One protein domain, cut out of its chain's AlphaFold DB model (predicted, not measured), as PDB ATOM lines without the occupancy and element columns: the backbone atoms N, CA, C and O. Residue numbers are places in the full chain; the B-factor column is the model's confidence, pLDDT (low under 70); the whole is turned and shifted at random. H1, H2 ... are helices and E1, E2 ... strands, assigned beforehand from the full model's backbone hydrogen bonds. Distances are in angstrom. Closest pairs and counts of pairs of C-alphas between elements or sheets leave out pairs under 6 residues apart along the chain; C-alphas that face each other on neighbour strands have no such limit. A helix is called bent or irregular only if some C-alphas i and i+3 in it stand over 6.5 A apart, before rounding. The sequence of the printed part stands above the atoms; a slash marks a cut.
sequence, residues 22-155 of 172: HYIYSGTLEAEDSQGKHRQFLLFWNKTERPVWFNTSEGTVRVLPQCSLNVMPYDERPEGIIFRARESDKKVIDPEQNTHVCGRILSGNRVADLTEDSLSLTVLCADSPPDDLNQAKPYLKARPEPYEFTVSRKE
ATOM      1  N   HIS A  22     166.436 -25.757  47.195       89.56
ATOM      2  CA  HIS A  22     167.881 -25.821  47.058       89.56
ATOM      3  C   HIS A  22     168.260 -25.492  45.620       89.56
ATOM      4  O   HIS A  22     167.756 -26.095  44.675       89.56
ATOM      5  N   TYR A  23     169.171 -24.541  45.459       91.44
ATOM      6  CA  TYR A  23     169.634 -24.075  44.162       91.44
ATOM      7  C   TYR A  23     171.141 -24.225  44.047       91.44
ATOM      8  O   TYR A  23     171.891 -23.931  44.982       91.44
ATOM      9  N   ILE A  24     171.575 -24.642  42.867       92.44
ATOM     10  CA  ILE A  24     172.965 -24.630  42.434       92.44
ATOM     11  C   ILE A  24     173.095 -23.571  41.348       92.44
ATOM     12  O   ILE A  24     172.323 -23.555  40.390       92.44
ATOM     13  N   TYR A  25     174.095 -22.718  41.504       93.81
ATOM     14  CA  TYR A  25     174.477 -21.701  40.543       93.81
ATOM     15  C   TYR A  25     175.835 -22.083  39.984       93.81
ATOM     16  O   TYR A  25     176.756 -22.355  40.757       93.81
ATOM     17  N   SER A  26     175.972 -22.135  38.664       94.19
ATOM     18  CA  SER A  26     177.246 -22.501  38.051       94.19
ATOM     19  C   SER A  26     177.454 -21.888  36.681       94.19
ATOM     20  O   SER A  26     176.511 -21.775  35.896       94.19
ATOM     21  N   GLY A  27     178.708 -21.560  36.396       93.69
ATOM     22  CA  GLY A  27     179.175 -21.098  35.099       93.69
ATOM     23  C   GLY A  27     180.569 -21.638  34.811       93.69
ATOM     24  O   GLY A  27     181.377 -21.841  35.721       93.69
ATOM     25  N   THR A  28     180.853 -21.871  33.537       93.31
ATOM     26  CA  THR A  28     182.183 -22.260  33.069       93.31
ATOM     27  C   THR A  28     182.722 -21.219  32.112       93.31
ATOM     28  O   THR A  28     181.962 -20.688  31.305       93.31
ATOM     29  N   LEU A  29     184.028 -20.985  32.150       93.56
ATOM     30  CA  LEU A  29     184.719 -20.196  31.136       93.56
ATOM     31  C   LEU A  29     185.999 -20.889  30.692       93.56
ATOM     32  O   LEU A  29     186.564 -21.696  31.434       93.56
ATOM     33  N   GLU A  30     186.461 -20.546  29.500       92.62
ATOM     34  CA  GLU A  30     187.785 -20.912  29.007       92.62
ATOM     35  C   GLU A  30     188.703 -19.694  29.094       92.62
ATOM     36  O   GLU A  30     188.339 -18.595  28.675       92.62
ATOM     37  N   ALA A  31     189.879 -19.880  29.685       90.81
ATOM     38  CA  ALA A  31     190.875 -18.829  29.840       90.81
ATOM     39  C   ALA A  31     192.273 -19.419  30.003       90.81
ATOM     40  O   ALA A  31     192.443 -20.618  30.227       90.81
ATOM     41  N   GLU A  32     193.281 -18.555  29.935       87.94
ATOM     42  CA  GLU A  32     194.633 -18.914  30.343       87.94
ATOM     43  C   GLU A  32     194.717 -19.129  31.857       87.94
ATOM     44  O   GLU A  32     194.204 -18.336  32.656       87.94
ATOM     45  N   ASP A  33     195.399 -20.203  32.242       84.56
ATOM     46  CA  ASP A  33     195.894 -20.396  33.593       84.56
ATOM     47  C   ASP A  33     197.212 -19.633  33.819       84.56
ATOM     48  O   ASP A  33     197.834 -19.111  32.891       84.56
ATOM     49  N   SER A  34     197.662 -19.585  35.069       77.62
ATOM     50  CA  SER A  34     198.920 -18.948  35.473       77.62
ATOM     51  C   SER A  34     200.182 -19.643  34.935       77.62
ATOM     52  O   SER A  34     201.296 -19.252  35.270       77.62
ATOM     53  N   GLN A  35     200.037 -20.710  34.142       78.88
ATOM     54  CA  GLN A  35     201.119 -21.362  33.396       78.88
ATOM     55  C   GLN A  35     201.032 -21.055  31.890       78.88
ATOM     56  O   GLN A  35     201.792 -21.619  31.103       78.88
ATOM     57  N   GLY A  36     200.099 -20.191  31.474       82.25
ATOM     58  CA  GLY A  36     199.855 -19.836  30.077       82.25
ATOM     59  C   GLY A  36     199.095 -20.897  29.277       82.25
ATOM     60  O   GLY A  36     199.020 -20.790  28.054       82.25
ATOM     61  N   LYS A  37     198.532 -21.928  29.921       85.00
ATOM     62  CA  LYS A  37     197.736 -22.954  29.232       85.00
ATOM     63  C   LYS A  37     196.271 -22.543  29.201       85.00
ATOM     64  O   LYS A  37     195.725 -22.125  30.216       85.00
ATOM     65  N   HIS A  38     195.607 -22.717  28.061       89.25
ATOM     66  CA  HIS A  38     194.153 -22.571  27.989       89.25
ATOM     67  C   HIS A  38     193.474 -23.739  28.714       89.25
ATOM     68  O   HIS A  38     193.724 -24.907  28.411       89.25
ATOM     69  N   ARG A  39     192.642 -23.419  29.706       88.56
ATOM     70  CA  ARG A  39     191.941 -24.373  30.573       88.56
ATOM     71  C   ARG A  39     190.494 -23.937  30.771       88.56
ATOM     72  O   ARG A  39     190.162 -22.756  30.656       88.56
ATOM     73  N   GLN A  40     189.653 -24.889  31.159       90.88
ATOM     74  CA  GLN A  40     188.302 -24.594  31.624       90.88
ATOM     75  C   GLN A  40     188.285 -24.319  33.138       90.88
ATOM     76  O   GLN A  40     188.868 -25.059  33.938       90.88
ATOM     77  N   PHE A  41     187.570 -23.274  33.545       89.50
ATOM     78  CA  PHE A  41     187.363 -22.897  34.941       89.50
ATOM     79  C   PHE A  41     185.883 -22.979  35.275       89.50
ATOM     80  O   PHE A  41     185.047 -22.460  34.540       89.50
ATOM     81  N   LEU A  42     185.567 -23.625  36.394       90.88
ATOM     82  CA  LEU A  42     184.214 -23.736  36.924       90.88
ATOM     83  C   LEU A  42     184.065 -22.797  38.115       90.88
ATOM     84  O   LEU A  42     184.767 -22.937  39.116       90.88
ATOM     85  N   LEU A  43     183.105 -21.892  38.024       91.06
ATOM     86  CA  LEU A  43     182.598 -21.122  39.145       91.06
ATOM     87  C   LEU A  43     181.271 -21.739  39.585       91.06
ATOM     88  O   LEU A  43     180.388 -21.943  38.752       91.06
ATOM     89  N   PHE A  44     181.104 -22.012  40.877       92.00
ATOM     90  CA  PHE A  44     179.798 -22.407  41.396       92.00
ATOM     91  C   PHE A  44     179.585 -22.017  42.857       92.00
ATOM     92  O   PHE A  44     180.538 -21.862  43.624       92.00
ATOM     93  N   TRP A  45     178.316 -21.893  43.235       91.94
ATOM     94  CA  TRP A  45     177.855 -21.767  44.615       91.94
ATOM     95  C   TRP A  45     176.470 -22.390  44.756       91.94
ATOM     96  O   TRP A  45     175.836 -22.787  43.777       91.94
ATOM     97  N   ASN A  46     175.994 -22.503  45.989       91.12
ATOM     98  CA  ASN A  46     174.685 -23.062  46.275       91.12
ATOM     99  C   ASN A  46     173.932 -22.201  47.289       91.12
ATOM    100  O   ASN A  46     174.538 -21.581  48.165       91.12
ATOM    101  N   LYS A  47     172.606 -22.172  47.165       89.44
ATOM    102  CA  LYS A  47     171.707 -21.460  48.076       89.44
ATOM    103  C   LYS A  47     170.583 -22.377  48.524       89.44
ATOM    104  O   LYS A  47     170.141 -23.248  47.781       89.44
ATOM    105  N   THR A  48     170.123 -22.166  49.746       87.50
ATOM    106  CA  THR A  48     168.859 -22.698  50.244       87.50
ATOM    107  C   THR A  48     167.943 -21.523  50.524       87.50
ATOM    108  O   THR A  48     168.242 -20.721  51.407       87.50
ATOM    109  N   GLU A  49     166.837 -21.433  49.801       86.50
ATOM    110  CA  GLU A  49     165.833 -20.388  49.972       86.50
ATOM    111  C   GLU A  49     164.655 -20.943  50.775       86.50
ATOM    112  O   GLU A  49     164.136 -22.025  50.491       86.50
ATOM    113  N   ARG A  50     164.238 -20.213  51.815       81.81
ATOM    114  CA  ARG A  50     163.056 -20.543  52.624       81.81
ATOM    115  C   ARG A  50     162.056 -19.390  52.529       81.81
ATOM    116  O   ARG A  50     162.097 -18.501  53.383       81.81
ATOM    117  N   PRO A  51     161.140 -19.404  51.541       72.31
ATOM    118  CA  PRO A  51     160.240 -18.281  51.259       72.31
ATOM    119  C   PRO A  51     159.407 -17.852  52.472       72.31
ATOM    120  O   PRO A  51     159.197 -16.671  52.709       72.31
ATOM    121  N   VAL A  52     158.989 -18.822  53.288       69.00
ATOM    122  CA  VAL A  52     158.137 -18.599  54.469       69.00
ATOM    123  C   VAL A  52     158.884 -17.911  55.623       69.00
ATOM    124  O   VAL A  52     158.258 -17.287  56.472       69.00
ATOM    125  N   TRP A  53     160.217 -18.008  55.663       63.06
ATOM    126  CA  TRP A  53     161.046 -17.503  56.766       63.06
ATOM    127  C   TRP A  53     161.965 -16.352  56.339       63.06
ATOM    128  O   TRP A  53     162.779 -15.916  57.150       63.06
ATOM    129  N   PHE A  54     161.874 -15.904  55.076       63.56
ATOM    130  CA  PHE A  54     162.756 -14.904  54.451       63.56
ATOM    131  C   PHE A  54     164.244 -15.122  54.767       63.56
ATOM    132  O   PHE A  54     165.010 -14.174  54.920       63.56
ATOM    133  N   ASN A  55     164.646 -16.386  54.911       58.91
ATOM    134  CA  ASN A  55     165.999 -16.755  55.289       58.91
ATOM    135  C   ASN A  55     166.639 -17.531  54.142       58.91
ATOM    136  O   ASN A  55     166.101 -18.551  53.698       58.91
ATOM    137  N   THR A  56     167.791 -17.042  53.700       65.94
ATOM    138  CA  THR A  56     168.625 -17.670  52.682       65.94
ATOM    139  C   THR A  56     169.897 -18.158  53.361       65.94
ATOM    140  O   THR A  56     170.649 -17.364  53.921       65.94
ATOM    141  N   SER A  57     170.133 -19.469  53.321       63.44
ATOM    142  CA  SER A  57     171.406 -20.055  53.748       63.44
ATOM    143  C   SER A  57     172.268 -20.295  52.521       63.44
ATOM    144  O   SER A  57     171.816 -20.915  51.559       63.44
ATOM    145  N   GLU A  58     173.512 -19.846  52.564       66.75
ATOM    146  CA  GLU A  58     174.472 -20.004  51.474       66.75
ATOM    147  C   GLU A  58     175.446 -21.155  51.733       66.75
ATOM    148  O   GLU A  58     175.723 -21.524  52.877       66.75
ATOM    149  N   GLY A  59     175.929 -21.754  50.650       65.44
ATOM    150  CA  GLY A  59     177.139 -22.560  50.670       65.44
ATOM    151  C   GLY A  59     178.363 -21.749  50.256       65.44
ATOM    152  O   GLY A  59     178.386 -20.526  50.320       65.44
ATOM    153  N   THR A  60     179.416 -22.444  49.836       70.69
ATOM    154  CA  THR A  60     180.714 -21.837  49.515       70.69
ATOM    155  C   THR A  60     180.784 -21.456  48.035       70.69
ATOM    156  O   THR A  60     180.551 -22.325  47.196       70.69
ATOM    157  N   VAL A  61     181.186 -20.225  47.692       77.94
ATOM    158  CA  VAL A  61     181.606 -19.911  46.310       77.94
ATOM    159  C   VAL A  61     182.941 -20.582  46.031       77.94
ATOM    160  O   VAL A  61     183.895 -20.462  46.802       77.94
ATOM    161  N   ARG A  62     183.030 -21.297  44.912       81.06
ATOM    162  CA  ARG A  62     184.254 -21.978  44.496       81.06
ATOM    163  C   ARG A  62     184.600 -21.622  43.067       81.06
ATOM    164  O   ARG A  62     183.760 -21.742  42.184       81.06
ATOM    165  N   VAL A  63     185.865 -21.275  42.860       77.69
ATOM    166  CA  VAL A  63     186.499 -21.218  41.543       77.69
ATOM    167  C   VAL A  63     187.426 -22.422  41.449       77.69
ATOM    168  O   VAL A  63     188.378 -22.540  42.223       77.69
ATOM    169  N   LEU A  64     187.104 -23.351  40.556       79.62
ATOM    170  CA  LEU A  64     187.815 -24.608  40.371       79.62
ATOM    171  C   LEU A  64     188.484 -24.639  38.995       79.62
ATOM    172  O   LEU A  64     187.780 -24.651  37.982       79.62
ATOM    173  N   PRO A  65     189.820 -24.714  38.933       74.50
ATOM    174  CA  PRO A  65     190.510 -24.978  37.680       74.50
ATOM    175  C   PRO A  65     190.392 -26.458  37.295       74.50
ATOM    176  O   PRO A  65     190.380 -27.336  38.160       74.50
ATOM    177  N   GLN A  66     190.383 -26.755  35.996       72.44
ATOM    178  CA  GLN A  66     190.298 -28.109  35.429       72.44
ATOM    179  C   GLN A  66     191.274 -29.129  36.059       72.44
ATOM    180  O   GLN A  66     190.906 -30.276  36.306       72.44
ATOM    181  N   CYS A  67     192.499 -28.714  36.393       67.56
ATOM    182  CA  CYS A  67     193.569 -29.618  36.837       67.56
ATOM    183  C   CYS A  67     194.021 -29.414  38.292       67.56
ATOM    184  O   CYS A  67     195.083 -29.897  38.678       67.56
ATOM    185  N   SER A  68     193.239 -28.724  39.134       70.50
ATOM    186  CA  SER A  68     193.557 -28.606  40.565       70.50
ATOM    187  C   SER A  68     192.344 -28.819  41.462       70.50
ATOM    188  O   SER A  68     191.218 -28.467  41.128       70.50
ATOM    189  N   LEU A  69     192.598 -29.389  42.639       70.25
ATOM    190  CA  LEU A  69     191.642 -29.450  43.750       70.25
ATOM    191  C   LEU A  69     191.694 -28.199  44.634       70.25
ATOM    192  O   LEU A  69     190.912 -28.074  45.575       70.25
ATOM    193  N   ASN A  70     192.639 -27.298  44.368       69.38
ATOM    194  CA  ASN A  70     192.853 -26.131  45.201       69.38
ATOM    195  C   ASN A  70     191.709 -25.137  45.030       69.38
ATOM    196  O   ASN A  70     191.519 -24.560  43.964       69.38
ATOM    197  N   VAL A  71     190.970 -24.939  46.120       72.88
ATOM    198  CA  VAL A  71     189.971 -23.881  46.246       72.88
ATOM    199  C   VAL A  71     190.622 -22.703  46.948       72.88
ATOM    200  O   VAL A  71     191.162 -22.847  48.055       72.88
ATOM    201  N   MET A  72     190.556 -21.546  46.301       74.56
ATOM    202  CA  MET A  72     191.021 -20.303  46.887       74.56
ATOM    203  C   MET A  72     190.035 -19.860  47.978       74.56
ATOM    204  O   MET A  72     188.834 -19.803  47.706       74.56
ATOM    205  N   PRO A  73     190.494 -19.616  49.220       77.56
ATOM    206  CA  PRO A  73     189.619 -19.115  50.272       77.56
ATOM    207  C   PRO A  73     189.106 -17.717  49.915       77.56
ATOM    208  O   PRO A  73     189.759 -16.991  49.163       77.56
ATOM    209  N   TYR A  74     187.962 -17.329  50.472       84.38
ATOM    210  CA  TYR A  74     187.417 -15.984  50.320       84.38
ATOM    211  C   TYR A  74     186.844 -15.456  51.635       84.38
ATOM    212  O   TYR A  74     186.458 -16.238  52.504       84.38
ATOM    213  N   ASP A  75     186.765 -14.130  51.734       83.88
ATOM    214  CA  ASP A  75     186.011 -13.410  52.758       83.88
ATOM    215  C   ASP A  75     184.848 -12.653  52.106       83.88
ATOM    216  O   ASP A  75     185.013 -12.061  51.040       83.88
ATOM    217  N   GLU A  76     183.711 -12.582  52.788       85.69
ATOM    218  CA  GLU A  76     182.640 -11.628  52.481       85.69
ATOM    219  C   GLU A  76     182.934 -10.297  53.178       85.69
ATOM    220  O   GLU A  76     183.196 -10.255  54.386       85.69
ATOM    221  N   ARG A  77     182.953  -9.200  52.422       85.56
ATOM    222  CA  ARG A  77     183.282  -7.858  52.917       85.56
ATOM    223  C   ARG A  77     182.320  -6.839  52.315       85.56
ATOM    224  O   ARG A  77     181.833  -7.081  51.218       85.56
ATOM    225  N   PRO A  78     182.082  -5.679  52.957       85.31
ATOM    226  CA  PRO A  78     181.233  -4.629  52.391       85.31
ATOM    227  C   PRO A  78     181.617  -4.217  50.962       85.31
ATOM    228  O   PRO A  78     180.747  -3.820  50.192       85.31
ATOM    229  N   GLU A  79     182.898  -4.342  50.609       82.69
ATOM    230  CA  GLU A  79     183.450  -4.008  49.295       82.69
ATOM    231  C   GLU A  79     183.319  -5.137  48.254       82.69
ATOM    232  O   GLU A  79     183.686  -4.932  47.100       82.69
ATOM    233  N   GLY A  80     182.843  -6.327  48.640       87.06
ATOM    234  CA  GLY A  80     182.655  -7.476  47.754       87.06
ATOM    235  C   GLY A  80     183.073  -8.813  48.373       87.06
ATOM    236  O   GLY A  80     183.498  -8.896  49.527       87.06
ATOM    237  N   ILE A  81     183.009  -9.876  47.574       87.25
ATOM    238  CA  ILE A  81     183.555 -11.191  47.939       87.25
ATOM    239  C   ILE A  81     185.020 -11.245  47.496       87.25
ATOM    240  O   ILE A  81     185.332 -11.139  46.306       87.25
ATOM    241  N   ILE A  82     185.927 -11.389  48.460       84.75
ATOM    242  CA  ILE A  82     187.368 -11.200  48.282       84.75
ATOM    243  C   ILE A  82     188.096 -12.537  48.412       84.75
ATOM    244  O   ILE A  82     188.257 -13.053  49.517       84.75
ATOM    245  N   PHE A  83     188.593 -13.077  47.300       83.38
ATOM    246  CA  PHE A  83     189.433 -14.276  47.287       83.38
ATOM    247  C   PHE A  83     190.848 -13.948  47.739       83.38
ATOM    248  O   PHE A  83     191.415 -12.936  47.319       83.38
ATOM    249  N   ARG A  84     191.439 -14.822  48.559       76.00
ATOM    250  CA  ARG A  84     192.784 -14.636  49.095       76.00
ATOM    251  C   ARG A  84     193.730 -15.801  48.809       76.00
ATOM    252  O   ARG A  84     193.338 -16.957  48.915       76.00
ATOM    253  N   ALA A  85     194.993 -15.504  48.518       71.38
ATOM    254  CA  ALA A  85     196.078 -16.481  48.518       71.38
ATOM    255  C   ALA A  85     196.280 -17.052  49.924       71.38
ATOM    256  O   ALA A  85     196.169 -16.340  50.929       71.38
ATOM    257  N   ARG A  86     196.622 -18.341  50.003       69.06
ATOM    258  CA  ARG A  86     197.085 -18.942  51.257       69.06
ATOM    259  C   ARG A  86     198.528 -18.546  51.527       69.06
ATOM    260  O   ARG A  86     199.256 -18.117  50.640       69.06
ATOM    261  N   GLU A  87     198.971 -18.785  52.755       61.53
ATOM    262  CA  GLU A  87     200.367 -18.602  53.143       61.53
ATOM    263  C   GLU A  87     201.342 -19.427  52.279       61.53
ATOM    264  O   GLU A  87     202.406 -18.943  51.906       61.53
ATOM    265  N   SER A  88     200.941 -20.633  51.871       60.97
ATOM    266  CA  SER A  88     201.695 -21.466  50.923       60.97
ATOM    267  C   SER A  88     201.681 -20.950  49.480       60.97
ATOM    268  O   SER A  88     202.473 -21.411  48.666       60.97
ATOM    269  N   ASP A  89     200.821 -19.976  49.181       59.28
ATOM    270  CA  ASP A  89     200.746 -19.257  47.912       59.28
ATOM    271  C   ASP A  89     201.371 -17.840  48.049       59.28
ATOM    272  O   ASP A  89     201.163 -16.983  47.201       59.28
ATOM    273  N   LYS A  90     202.146 -17.543  49.111       51.78
ATOM    274  CA  LYS A  90     202.717 -16.195  49.363       51.78
ATOM    275  C   LYS A  90     203.696 -15.688  48.306       51.78
ATOM    276  O   LYS A  90     203.903 -14.482  48.229       51.78
ATOM    277  N   LYS A  91     204.271 -16.562  47.471       56.12
ATOM    278  CA  LYS A  91     205.143 -16.155  46.347       56.12
ATOM    279  C   LYS A  91     204.367 -15.532  45.166       56.12
ATOM    280  O   LYS A  91     204.967 -15.244  44.140       56.12
ATOM    281  N   VAL A  92     203.053 -15.353  45.321       53.09
ATOM    282  CA  VAL A  92     202.063 -14.951  44.305       53.09
ATOM    283  C   VAL A  92     201.485 -13.543  44.613       53.09
ATOM    284  O   VAL A  92     200.598 -13.047  43.923       53.09
ATOM    285  N   ILE A  93     201.968 -12.887  45.679       51.59
ATOM    286  CA  ILE A  93     201.429 -11.628  46.216       51.59
ATOM    287  C   ILE A  93     202.344 -10.459  45.836       51.59
ATOM    288  O   ILE A  93     203.560 -10.551  45.995       51.59
ATOM    289  N   ASP A  94     201.739  -9.358  45.383       47.03
ATOM    290  CA  ASP A  94     202.400  -8.065  45.194       47.03
ATOM    291  C   ASP A  94     203.161  -7.666  46.480       47.03
ATOM    292  O   ASP A  94     202.528  -7.456  47.527       47.03
ATOM    293  N   PRO A  95     204.506  -7.583  46.439       48.34
ATOM    294  CA  PRO A  95     205.312  -7.271  47.612       48.34
ATOM    295  C   PRO A  95     205.013  -5.880  48.192       48.34
ATOM    296  O   PRO A  95     205.319  -5.651  49.363       48.34
ATOM    297  N   GLU A  96     204.396  -4.970  47.429       49.50
ATOM    298  CA  GLU A  96     204.107  -3.607  47.888       49.50
ATOM    299  C   GLU A  96     202.813  -3.492  48.705       49.50
ATOM    300  O   GLU A  96     202.704  -2.590  49.537       49.50
ATOM    301  N   GLN A  97     201.843  -4.402  48.540       47.59
ATOM    302  CA  GLN A  97     200.521  -4.224  49.161       47.59
ATOM    303  C   GLN A  97     200.242  -5.087  50.391       47.59
ATOM    304  O   GLN A  97     199.282  -4.793  51.101       47.59
ATOM    305  N   ASN A  98     201.027  -6.130  50.706       49.75
ATOM    306  CA  ASN A  98     200.759  -7.056  51.835       49.75
ATOM    307  C   ASN A  98     199.335  -7.667  51.851       49.75
ATOM    308  O   ASN A  98     198.946  -8.400  52.769       49.75
ATOM    309  N   THR A  99     198.522  -7.396  50.835       53.28
ATOM    310  CA  THR A  99     197.161  -7.874  50.732       53.28
ATOM    311  C   THR A  99     197.217  -9.204  50.028       53.28
ATOM    312  O   THR A  99     197.524  -9.276  48.846       53.28
ATOM    313  N   HIS A 100     196.849 -10.263  50.739       63.25
ATOM    314  CA  HIS A 100     196.731 -11.606  50.181       63.25
ATOM    315  C   HIS A 100     195.586 -11.703  49.157       63.25
ATOM    316  O   HIS A 100     195.063 -12.782  48.969       63.25
ATOM    317  N   VAL A 101     195.103 -10.605  48.572       69.50
ATOM    318  CA  VAL A 101     193.897 -10.559  47.745       69.50
ATOM    319  C   VAL A 101     194.235 -10.974  46.320       69.50
ATOM    320  O   VAL A 101     194.978 -10.285  45.635       69.50
ATOM    321  N   CYS A 102     193.635 -12.069  45.873       75.75
ATOM    322  CA  CYS A 102     193.870 -12.656  44.559       75.75
ATOM    323  C   CYS A 102     192.694 -12.557  43.612       75.75
ATOM    324  O   CYS A 102     192.882 -12.673  42.405       75.75
ATOM    325  N   GLY A 103     191.496 -12.307  44.125       81.94
ATOM    326  CA  GLY A 103     190.359 -12.045  43.268       81.94
ATOM    327  C   GLY A 103     189.234 -11.337  43.991       81.94
ATOM    328  O   GLY A 103     189.202 -11.295  45.223       81.94
ATOM    329  N   ARG A 104     188.327 -10.749  43.217       87.12
ATOM    330  CA  ARG A 104     187.175 -10.003  43.728       87.12
ATOM    331  C   ARG A 104     185.955 -10.223  42.847       87.12
ATOM    332  O   ARG A 104     186.061 -10.121  41.625       87.12
ATOM    333  N   ILE A 105     184.814 -10.460  43.482       87.38
ATOM    334  CA  ILE A 105     183.483 -10.335  42.882       87.38
ATOM    335  C   ILE A 105     182.840  -9.098  43.507       87.38
ATOM    336  O   ILE A 105     182.773  -9.001  44.732       87.38
ATOM    337  N   LEU A 106     182.403  -8.155  42.670       85.88
ATOM    338  CA  LEU A 106     181.846  -6.866  43.114       85.88
ATOM    339  C   LEU A 106     180.326  -6.757  42.925       85.88
ATOM    340  O   LEU A 106     179.722  -5.801  43.396       85.88
ATOM    341  N   SER A 107     179.700  -7.728  42.257       84.25
ATOM    342  CA  SER A 107     178.246  -7.771  42.044       84.25
ATOM    343  C   SER A 107     177.443  -8.095  43.311       84.25
ATOM    344  O   SER A 107     176.220  -8.017  43.292       84.25
ATOM    345  N   GLY A 108     178.117  -8.425  44.417       84.06
ATOM    346  CA  GLY A 108     177.526  -8.625  45.736       84.06
ATOM    347  C   GLY A 108     178.599  -8.625  46.824       84.06
ATOM    348  O   GLY A 108     179.770  -8.890  46.549       84.06
ATOM    349  N   ASN A 109     178.202  -8.322  48.063       86.12
ATOM    350  CA  ASN A 109     179.085  -8.389  49.233       86.12
ATOM    351  C   ASN A 109     178.941  -9.703  50.016       86.12
ATOM    352  O   ASN A 109     179.811 -10.011  50.833       86.12
ATOM    353  N   ARG A 110     177.903 -10.500  49.722       86.50
ATOM    354  CA  ARG A 110     177.693 -11.859  50.237       86.50
ATOM    355  C   ARG A 110     177.343 -12.841  49.119       86.50
ATOM    356  O   ARG A 110     176.788 -12.452  48.090       86.50
ATOM    357  N   VAL A 111     177.618 -14.128  49.318       86.25
ATOM    358  CA  VAL A 111     177.275 -15.207  48.373       86.25
ATOM    359  C   VAL A 111     175.763 -15.268  48.125       86.25
ATOM    360  O   VAL A 111     175.310 -15.537  47.008       86.25
ATOM    361  N   ALA A 112     174.969 -14.970  49.149       85.56
ATOM    362  CA  ALA A 112     173.518 -14.916  49.118       85.56
ATOM    363  C   ALA A 112     172.993 -13.854  48.148       85.56
ATOM    364  O   ALA A 112     171.891 -14.029  47.628       85.56
ATOM    365  N   ASP A 113     173.785 -12.825  47.846       87.25
ATOM    366  CA  ASP A 113     173.394 -11.735  46.951       87.25
ATOM    367  C   ASP A 113     173.723 -12.040  45.484       87.25
ATOM    368  O   ASP A 113     173.187 -11.397  44.586       87.25
ATOM    369  N   LEU A 114     174.558 -13.051  45.210       89.38
ATOM    370  CA  LEU A 114     174.963 -13.393  43.843       89.38
ATOM    371  C   LEU A 114     173.814 -14.011  43.047       89.38
ATOM    372  O   LEU A 114     173.233 -15.006  43.476       89.38
ATOM    373  N   THR A 115     173.512 -13.490  41.866       89.88
ATOM    374  CA  THR A 115     172.422 -13.987  41.013       89.88
ATOM    375  C   THR A 115     172.932 -14.841  39.851       89.88
ATOM    376  O   THR A 115     174.136 -14.957  39.618       89.88
ATOM    377  N   GLU A 116     172.003 -15.476  39.133       91.81
ATOM    378  CA  GLU A 116     172.265 -16.009  37.791       91.81
ATOM    379  C   GLU A 116     172.569 -14.886  36.774       91.81
ATOM    380  O   GLU A 116     172.594 -13.707  37.133       91.81
ATOM    381  N   ASP A 117     172.812 -15.271  35.519       89.75
ATOM    382  CA  ASP A 117     173.151 -14.438  34.356       89.75
ATOM    383  C   ASP A 117     174.643 -14.164  34.176       89.75
ATOM    384  O   ASP A 117     175.315 -14.920  33.475       89.75
ATOM    385  N   SER A 118     175.178 -13.096  34.765       89.19
ATOM    386  CA  SER A 118     176.558 -12.658  34.530       89.19
ATOM    387  C   SER A 118     177.255 -12.353  35.847       89.19
ATOM    388  O   SER A 118     176.748 -11.594  36.675       89.19
ATOM    389  N   LEU A 119     178.427 -12.964  36.041       93.25
ATOM    390  CA  LEU A 119     179.280 -12.707  37.191       93.25
ATOM    391  C   LEU A 119     180.685 -12.287  36.762       93.25
ATOM    392  O   LEU A 119     181.434 -13.086  36.194       93.25
ATOM    393  N   SER A 120     181.060 -11.068  37.138       93.06
ATOM    394  CA  SER A 120     182.388 -10.513  36.894       93.06
ATOM    395  C   SER A 120     183.352 -10.861  38.035       93.06
ATOM    396  O   SER A 120     183.155 -10.459  39.188       93.06
ATOM    397  N   LEU A 121     184.424 -11.585  37.715       90.69
ATOM    398  CA  LEU A 121     185.522 -11.930  38.620       90.69
ATOM    399  C   LEU A 121     186.798 -11.204  38.184       90.69
ATOM    400  O   LEU A 121     187.372 -11.506  37.142       90.69
ATOM    401  N   THR A 122     187.290 -10.282  39.003       90.19
ATOM    402  CA  THR A 122     188.619  -9.681  38.797       90.19
ATOM    403  C   THR A 122     189.674 -10.553  39.464       90.19
ATOM    404  O   THR A 122     189.475 -10.947  40.612       90.19
ATOM    405  N   VAL A 123     190.792 -10.831  38.790       84.31
ATOM    406  CA  VAL A 123     191.923 -11.602  39.335       84.31
ATOM    407  C   VAL A 123     193.149 -10.699  39.433       84.31
ATOM    408  O   VAL A 123     193.534 -10.076  38.451       84.31
ATOM    409  N   LEU A 124     193.738 -10.617  40.629       76.94
ATOM    410  CA  LEU A 124     194.767  -9.630  40.984       76.94
ATOM    411  C   LEU A 124     196.129 -10.242  41.344       76.94
ATOM    412  O   LEU A 124     197.127  -9.532  41.337       76.94
ATOM    413  N   CYS A 125     196.187 -11.530  41.683       70.75
ATOM    414  CA  CYS A 125     197.447 -12.172  42.065       70.75
ATOM    415  C   CYS A 125     198.283 -12.540  40.838       70.75
ATOM    416  O   CYS A 125     197.751 -13.080  39.872       70.75
ATOM    417  N   ALA A 126     199.586 -12.258  40.901       57.19
ATOM    418  CA  ALA A 126     200.530 -12.552  39.827       57.19
ATOM    419  C   ALA A 126     200.703 -14.066  39.616       57.19
ATOM    420  O   ALA A 126     200.267 -14.873  40.428       57.19
ATOM    421  N   ASP A 127     201.350 -14.472  38.527       54.34
ATOM    422  CA  ASP A 127     201.616 -15.888  38.270       54.34
ATOM    423  C   ASP A 127     202.499 -16.505  39.372       54.34
ATOM    424  O   ASP A 127     203.444 -15.886  39.861       54.34
ATOM    425  N   SER A 128     202.206 -17.747  39.775       51.16
ATOM    426  CA  SER A 128     203.035 -18.472  40.745       51.16
ATOM    427  C   SER A 128     204.306 -18.984  40.065       51.16
ATOM    428  O   SER A 128     204.190 -19.878  39.220       51.16
ATOM    429  N   PRO A 129     205.517 -18.535  40.452       48.09
ATOM    430  CA  PRO A 129     206.726 -19.190  39.982       48.09
ATOM    431  C   PRO A 129     206.762 -20.636  40.511       48.09
ATOM    432  O   PRO A 129     206.322 -20.883  41.640       48.09
ATOM    433  N   PRO A 130     207.253 -21.604  39.717       49.72
ATOM    434  CA  PRO A 130     207.520 -22.946  40.215       49.72
ATOM    435  C   PRO A 130     208.598 -22.863  41.303       49.72
ATOM    436  O   PRO A 130     209.653 -22.270  41.090       49.72
ATOM    437  N   ASP A 131     208.321 -23.425  42.476       45.78
ATOM    438  CA  ASP A 131     209.322 -23.632  43.522       45.78
ATOM    439  C   ASP A 131     209.705 -25.111  43.524       45.78
ATOM    440  O   ASP A 131     208.834 -25.961  43.331       45.78
ATOM    441  N   ASP A 132     210.970 -25.439  43.793       45.97
ATOM    442  CA  ASP A 132     211.505 -26.814  43.698       45.97
ATOM    443  C   ASP A 132     210.790 -27.829  44.619       45.97
ATOM    444  O   ASP A 132     210.954 -29.040  44.478       45.97
ATOM    445  N   LEU A 133     209.952 -27.343  45.544       52.38
ATOM    446  CA  LEU A 133     209.133 -28.139  46.460       52.38
ATOM    447  C   LEU A 133     207.614 -27.935  46.289       52.38
ATOM    448  O   LEU A 133     206.838 -28.657  46.912       52.38
ATOM    449  N   ASN A 134     207.169 -26.990  45.450       57.31
ATOM    450  CA  ASN A 134     205.755 -26.704  45.189       57.31
ATOM    451  C   ASN A 134     205.521 -26.507  43.686       57.31
ATOM    452  O   ASN A 134     205.862 -25.473  43.109       57.31
ATOM    453  N   GLN A 135     204.883 -27.499  43.063       60.66
ATOM    454  CA  GLN A 135     204.446 -27.413  41.670       60.66
ATOM    455  C   GLN A 135     203.550 -26.185  41.466       60.66
ATOM    456  O   GLN A 135     202.638 -25.934  42.261       60.66
ATOM    457  N   ALA A 136     203.793 -25.445  40.378       64.75
ATOM    458  CA  ALA A 136     202.954 -24.322  39.983       64.75
ATOM    459  C   ALA A 136     201.490 -24.776  39.877       64.75
ATOM    460  O   ALA A 136     201.171 -25.792  39.254       64.75
ATOM    461  N   LYS A 137     200.583 -24.027  40.505       73.56
ATOM    462  CA  LYS A 137     199.150 -24.342  40.509       73.56
ATOM    463  C   LYS A 137     198.485 -23.658  39.315       73.56
ATOM    464  O   LYS A 137     198.813 -22.506  39.065       73.56
ATOM    465  N   PRO A 138     197.575 -24.316  38.579       77.56
ATOM    466  CA  PRO A 138     196.930 -23.740  37.399       77.56
ATOM    467  C   PRO A 138     195.765 -22.830  37.816       77.56
ATOM    468  O   PRO A 138     194.599 -23.167  37.613       77.56
ATOM    469  N   TYR A 139     196.057 -21.718  38.492       79.38
ATOM    470  CA  TYR A 139     195.030 -20.735  38.841       79.38
ATOM    471  C   TYR A 139     194.624 -19.923  37.612       79.38
ATOM    472  O   TYR A 139     195.339 -19.906  36.618       79.38
ATOM    473  N   LEU A 140     193.469 -19.259  37.675       82.75
ATOM    474  CA  LEU A 140     193.062 -18.318  36.636       82.75
ATOM    475  C   LEU A 140     194.102 -17.193  36.564       82.75
ATOM    476  O   LEU A 140     194.482 -16.661  37.609       82.75
ATOM    477  N   LYS A 141     194.591 -16.876  35.363       83.94
ATOM    478  CA  LYS A 141     195.635 -15.864  35.166       83.94
ATOM    479  C   LYS A 141     195.138 -14.471  35.569       83.94
ATOM    480  O   LYS A 141     193.967 -14.150  35.381       83.94
ATOM    481  N   ALA A 142     196.004 -13.628  36.126       83.19
ATOM    482  CA  ALA A 142     195.650 -12.227  36.353       83.19
ATOM    483  C   ALA A 142     195.652 -11.436  35.041       83.19
ATOM    484  O   ALA A 142     196.515 -11.623  34.182       83.19
ATOM    485  N   ARG A 143     194.695 -10.516  34.908       84.62
ATOM    486  CA  ARG A 143     194.619  -9.570  33.789       84.62
ATOM    487  C   ARG A 143     193.878  -8.289  34.210       84.62
ATOM    488  O   ARG A 143     193.153  -8.332  35.205       84.62
ATOM    489  N   PRO A 144     194.033  -7.171  33.475       82.50
ATOM    490  CA  PRO A 144     193.355  -5.913  33.800       82.50
ATOM    491  C   PRO A 144     191.825  -6.009  33.731       82.50
ATOM    492  O   PRO A 144     191.129  -5.404  34.545       82.50
ATOM    493  N   GLU A 145     191.298  -6.766  32.770       90.38
ATOM    494  CA  GLU A 145     189.862  -6.893  32.538       90.38
ATOM    495  C   GLU A 145     189.227  -8.017  33.381       90.38
ATOM    496  O   GLU A 145     189.767  -9.125  33.459       90.38
ATOM    497  N   PRO A 146     188.028  -7.810  33.951       91.62
ATOM    498  CA  PRO A 146     187.307  -8.872  34.644       91.62
ATOM    499  C   PRO A 146     187.038 -10.095  33.755       91.62
ATOM    500  O   PRO A 146     186.900 -10.006  32.532       91.62
ATOM    501  N   TYR A 147     186.972 -11.269  34.373       92.25
ATOM    502  CA  TYR A 147     186.447 -12.482  33.760       92.25
ATOM    503  C   TYR A 147     184.936 -12.522  33.914       92.25
ATOM    504  O   TYR A 147     184.437 -12.452  35.033       92.25
ATOM    505  N   GLU A 148     184.227 -12.692  32.805       95.12
ATOM    506  CA  GLU A 148     182.772 -12.793  32.806       95.12
ATOM    507  C   GLU A 148     182.352 -14.260  32.749       95.12
ATOM    508  O   GLU A 148     182.593 -14.955  31.760       95.12
ATOM    509  N   PHE A 149     181.728 -14.737  33.823       94.25
ATOM    510  CA  PHE A 149     181.077 -16.040  33.849       94.25
ATOM    511  C   PHE A 149     179.606 -15.883  33.483       94.25
ATOM    512  O   PHE A 149     178.887 -15.127  34.135       94.25
ATOM    513  N   THR A 150     179.137 -16.666  32.512       95.50
ATOM    514  CA  THR A 150     177.699 -16.865  32.304       95.50
ATOM    515  C   THR A 150     177.202 -17.913  33.294       95.50
ATOM    516  O   THR A 150     177.620 -19.073  33.234       95.50
ATOM    517  N   VAL A 151     176.334 -17.512  34.219       95.00
ATOM    518  CA  VAL A 151     175.876 -18.359  35.327       95.00
ATOM    519  C   VAL A 151     174.447 -18.826  35.091       95.00
ATOM    520  O   VAL A 151     173.542 -18.033  34.855       95.00
ATOM    521  N   SER A 152     174.234 -20.130  35.237       94.88
ATOM    522  CA  SER A 152     172.913 -20.759  35.229       94.88
ATOM    523  C   SER A 152     172.490 -21.172  36.638       94.88
ATOM    524  O   SER A 152     173.331 -21.583  37.441       94.88
ATOM    525  N   ARG A 153     171.183 -21.098  36.922       94.25
ATOM    526  CA  ARG A 153     170.561 -21.623  38.146       94.25
ATOM    527  C   ARG A 153     169.854 -22.945  37.858       94.25
ATOM    528  O   ARG A 153     169.114 -23.063  36.883       94.25
ATOM    529  N   LYS A 154     170.026 -23.918  38.751       93.50
ATOM    530  CA  LYS A 154     169.323 -25.203  38.740       93.50
ATOM    531  C   LYS A 154     168.762 -25.510  40.126       93.50
ATOM    532  O   LYS A 154     169.506 -25.501  41.102       93.50
ATOM    533  N   GLU A 155     167.471 -25.820  40.202       92.75
ATOM    534  CA  GLU A 155     166.856 -26.366  41.416       92.75
ATOM    535  C   GLU A 155     167.223 -27.846  41.586       92.75
ATOM    536  O   GLU A 155     167.253 -28.609  40.614       92.75
TER     537      GLU A 155
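This is residues 22 to 155 of the 172 residues of an uncharacterized protein of Nitrospira sp (UniProt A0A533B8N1). One strongly twisted antiparallel sheet bends round into a partial, open barrel: E1, E2, E4 and E9 make one side, E5, E6 and E7 the other, and E8 joins E9 to E7, while the edge strands E4 and E5 stay apart, leaving the ring unclosed. The long hairpin of E1 and E2 runs along the length, with little E3 and its turn at one end, and H1 and part of the long link of residues 124 to 146 at the other. The printed part has 134 residues with one named helix and nine named strands; along the chain, E1 to E6 come first, then H1, then E7 to E9, and the class is mostly strand; the sheet is branched, with E2 having three neighbours, E1, E3 and E4. The whole is compact, with a radius of gyration of the C-alphas of 15.4 A, yet elongated, spanning 54 by 29 by 27 A.

Start at His 22 and go along E1, residues 22 to 32, then back along E2, residues 38 to 50; this hairpin is antiparallel at 164 degrees, and you find N 25 and O 45 2.9 A apart, within hydrogen-bond range. E1 lies on one side of E2. On the other side lie E3, residues 55 to 58, beside residues 47 to 50, and E4, residues 62 to 65, beside residues 41 to 44, a staggered pairing. For E2 and E3, a hairpin, look at N 48 and O 57, 2.8 A; for E2 and E4, antiparallel at 160 degrees, at N 64 and O 42, 2.8 A. E1, E2 and E3 form a meander, each strand the antiparallel neighbour of the one before. Next come E5, residues 74 to 77, and E6, residues 80 to 84, a hairpin with N 82 and O 75 at 2.8 A. H1, residues 87 to 92, is not on the sheet, with 2 pairs of C-alphas within 10 A. It is irregular, with C-alphas 88 and 91 7.8 A apart; 0 of its 2 O i to N i+4 pairs are within hydrogen-bond range, and 2 of its 3 O i to N i+3 pairs are. E7, residues 101 to 105, lies on the other side of E6 from E5, with N 83 and O 103 at 2.8 A. E7, E8, residues 117 to 123, and E9, residues 147 to 155, form a second meander: find N 104 and O 122 at 2.9 A, then N 121 and O 147 at 2.8 A. E9 is also the antiparallel neighbour of E1, at 154 degrees, with N 154 and O 24 at 2.8 A.

Find C-alpha 22 at (167.881, -25.821, 47.058); from there E1 runs 32.3 A to C-alpha 32 at (194.633, -18.914, 30.343). E2, the longest strand, covers 39.7 A. E3, E4, E5, E6 and E7 are shorter strands, of four or five residues, and H1 has six. E8 runs 19.6 A, and E9 runs 25.2 A to C-alpha 155 at (166.856, -26.366, 41.416).

Look for the C-alphas farthest apart at Val 52 and Asp 132, 55.1 A, whereas those of His 22 and Glu 155 are 5.8 A apart. The printed part has no cut. The long links are E7 to E8, 11 residues, and E8 to E9, 23 residues. In the B-factor column the mean pLDDT of the printed part is 77.8; the model's confidence is under 70 at residues 52 to 59, 67, 70, 86 to 101 and 126 to 136.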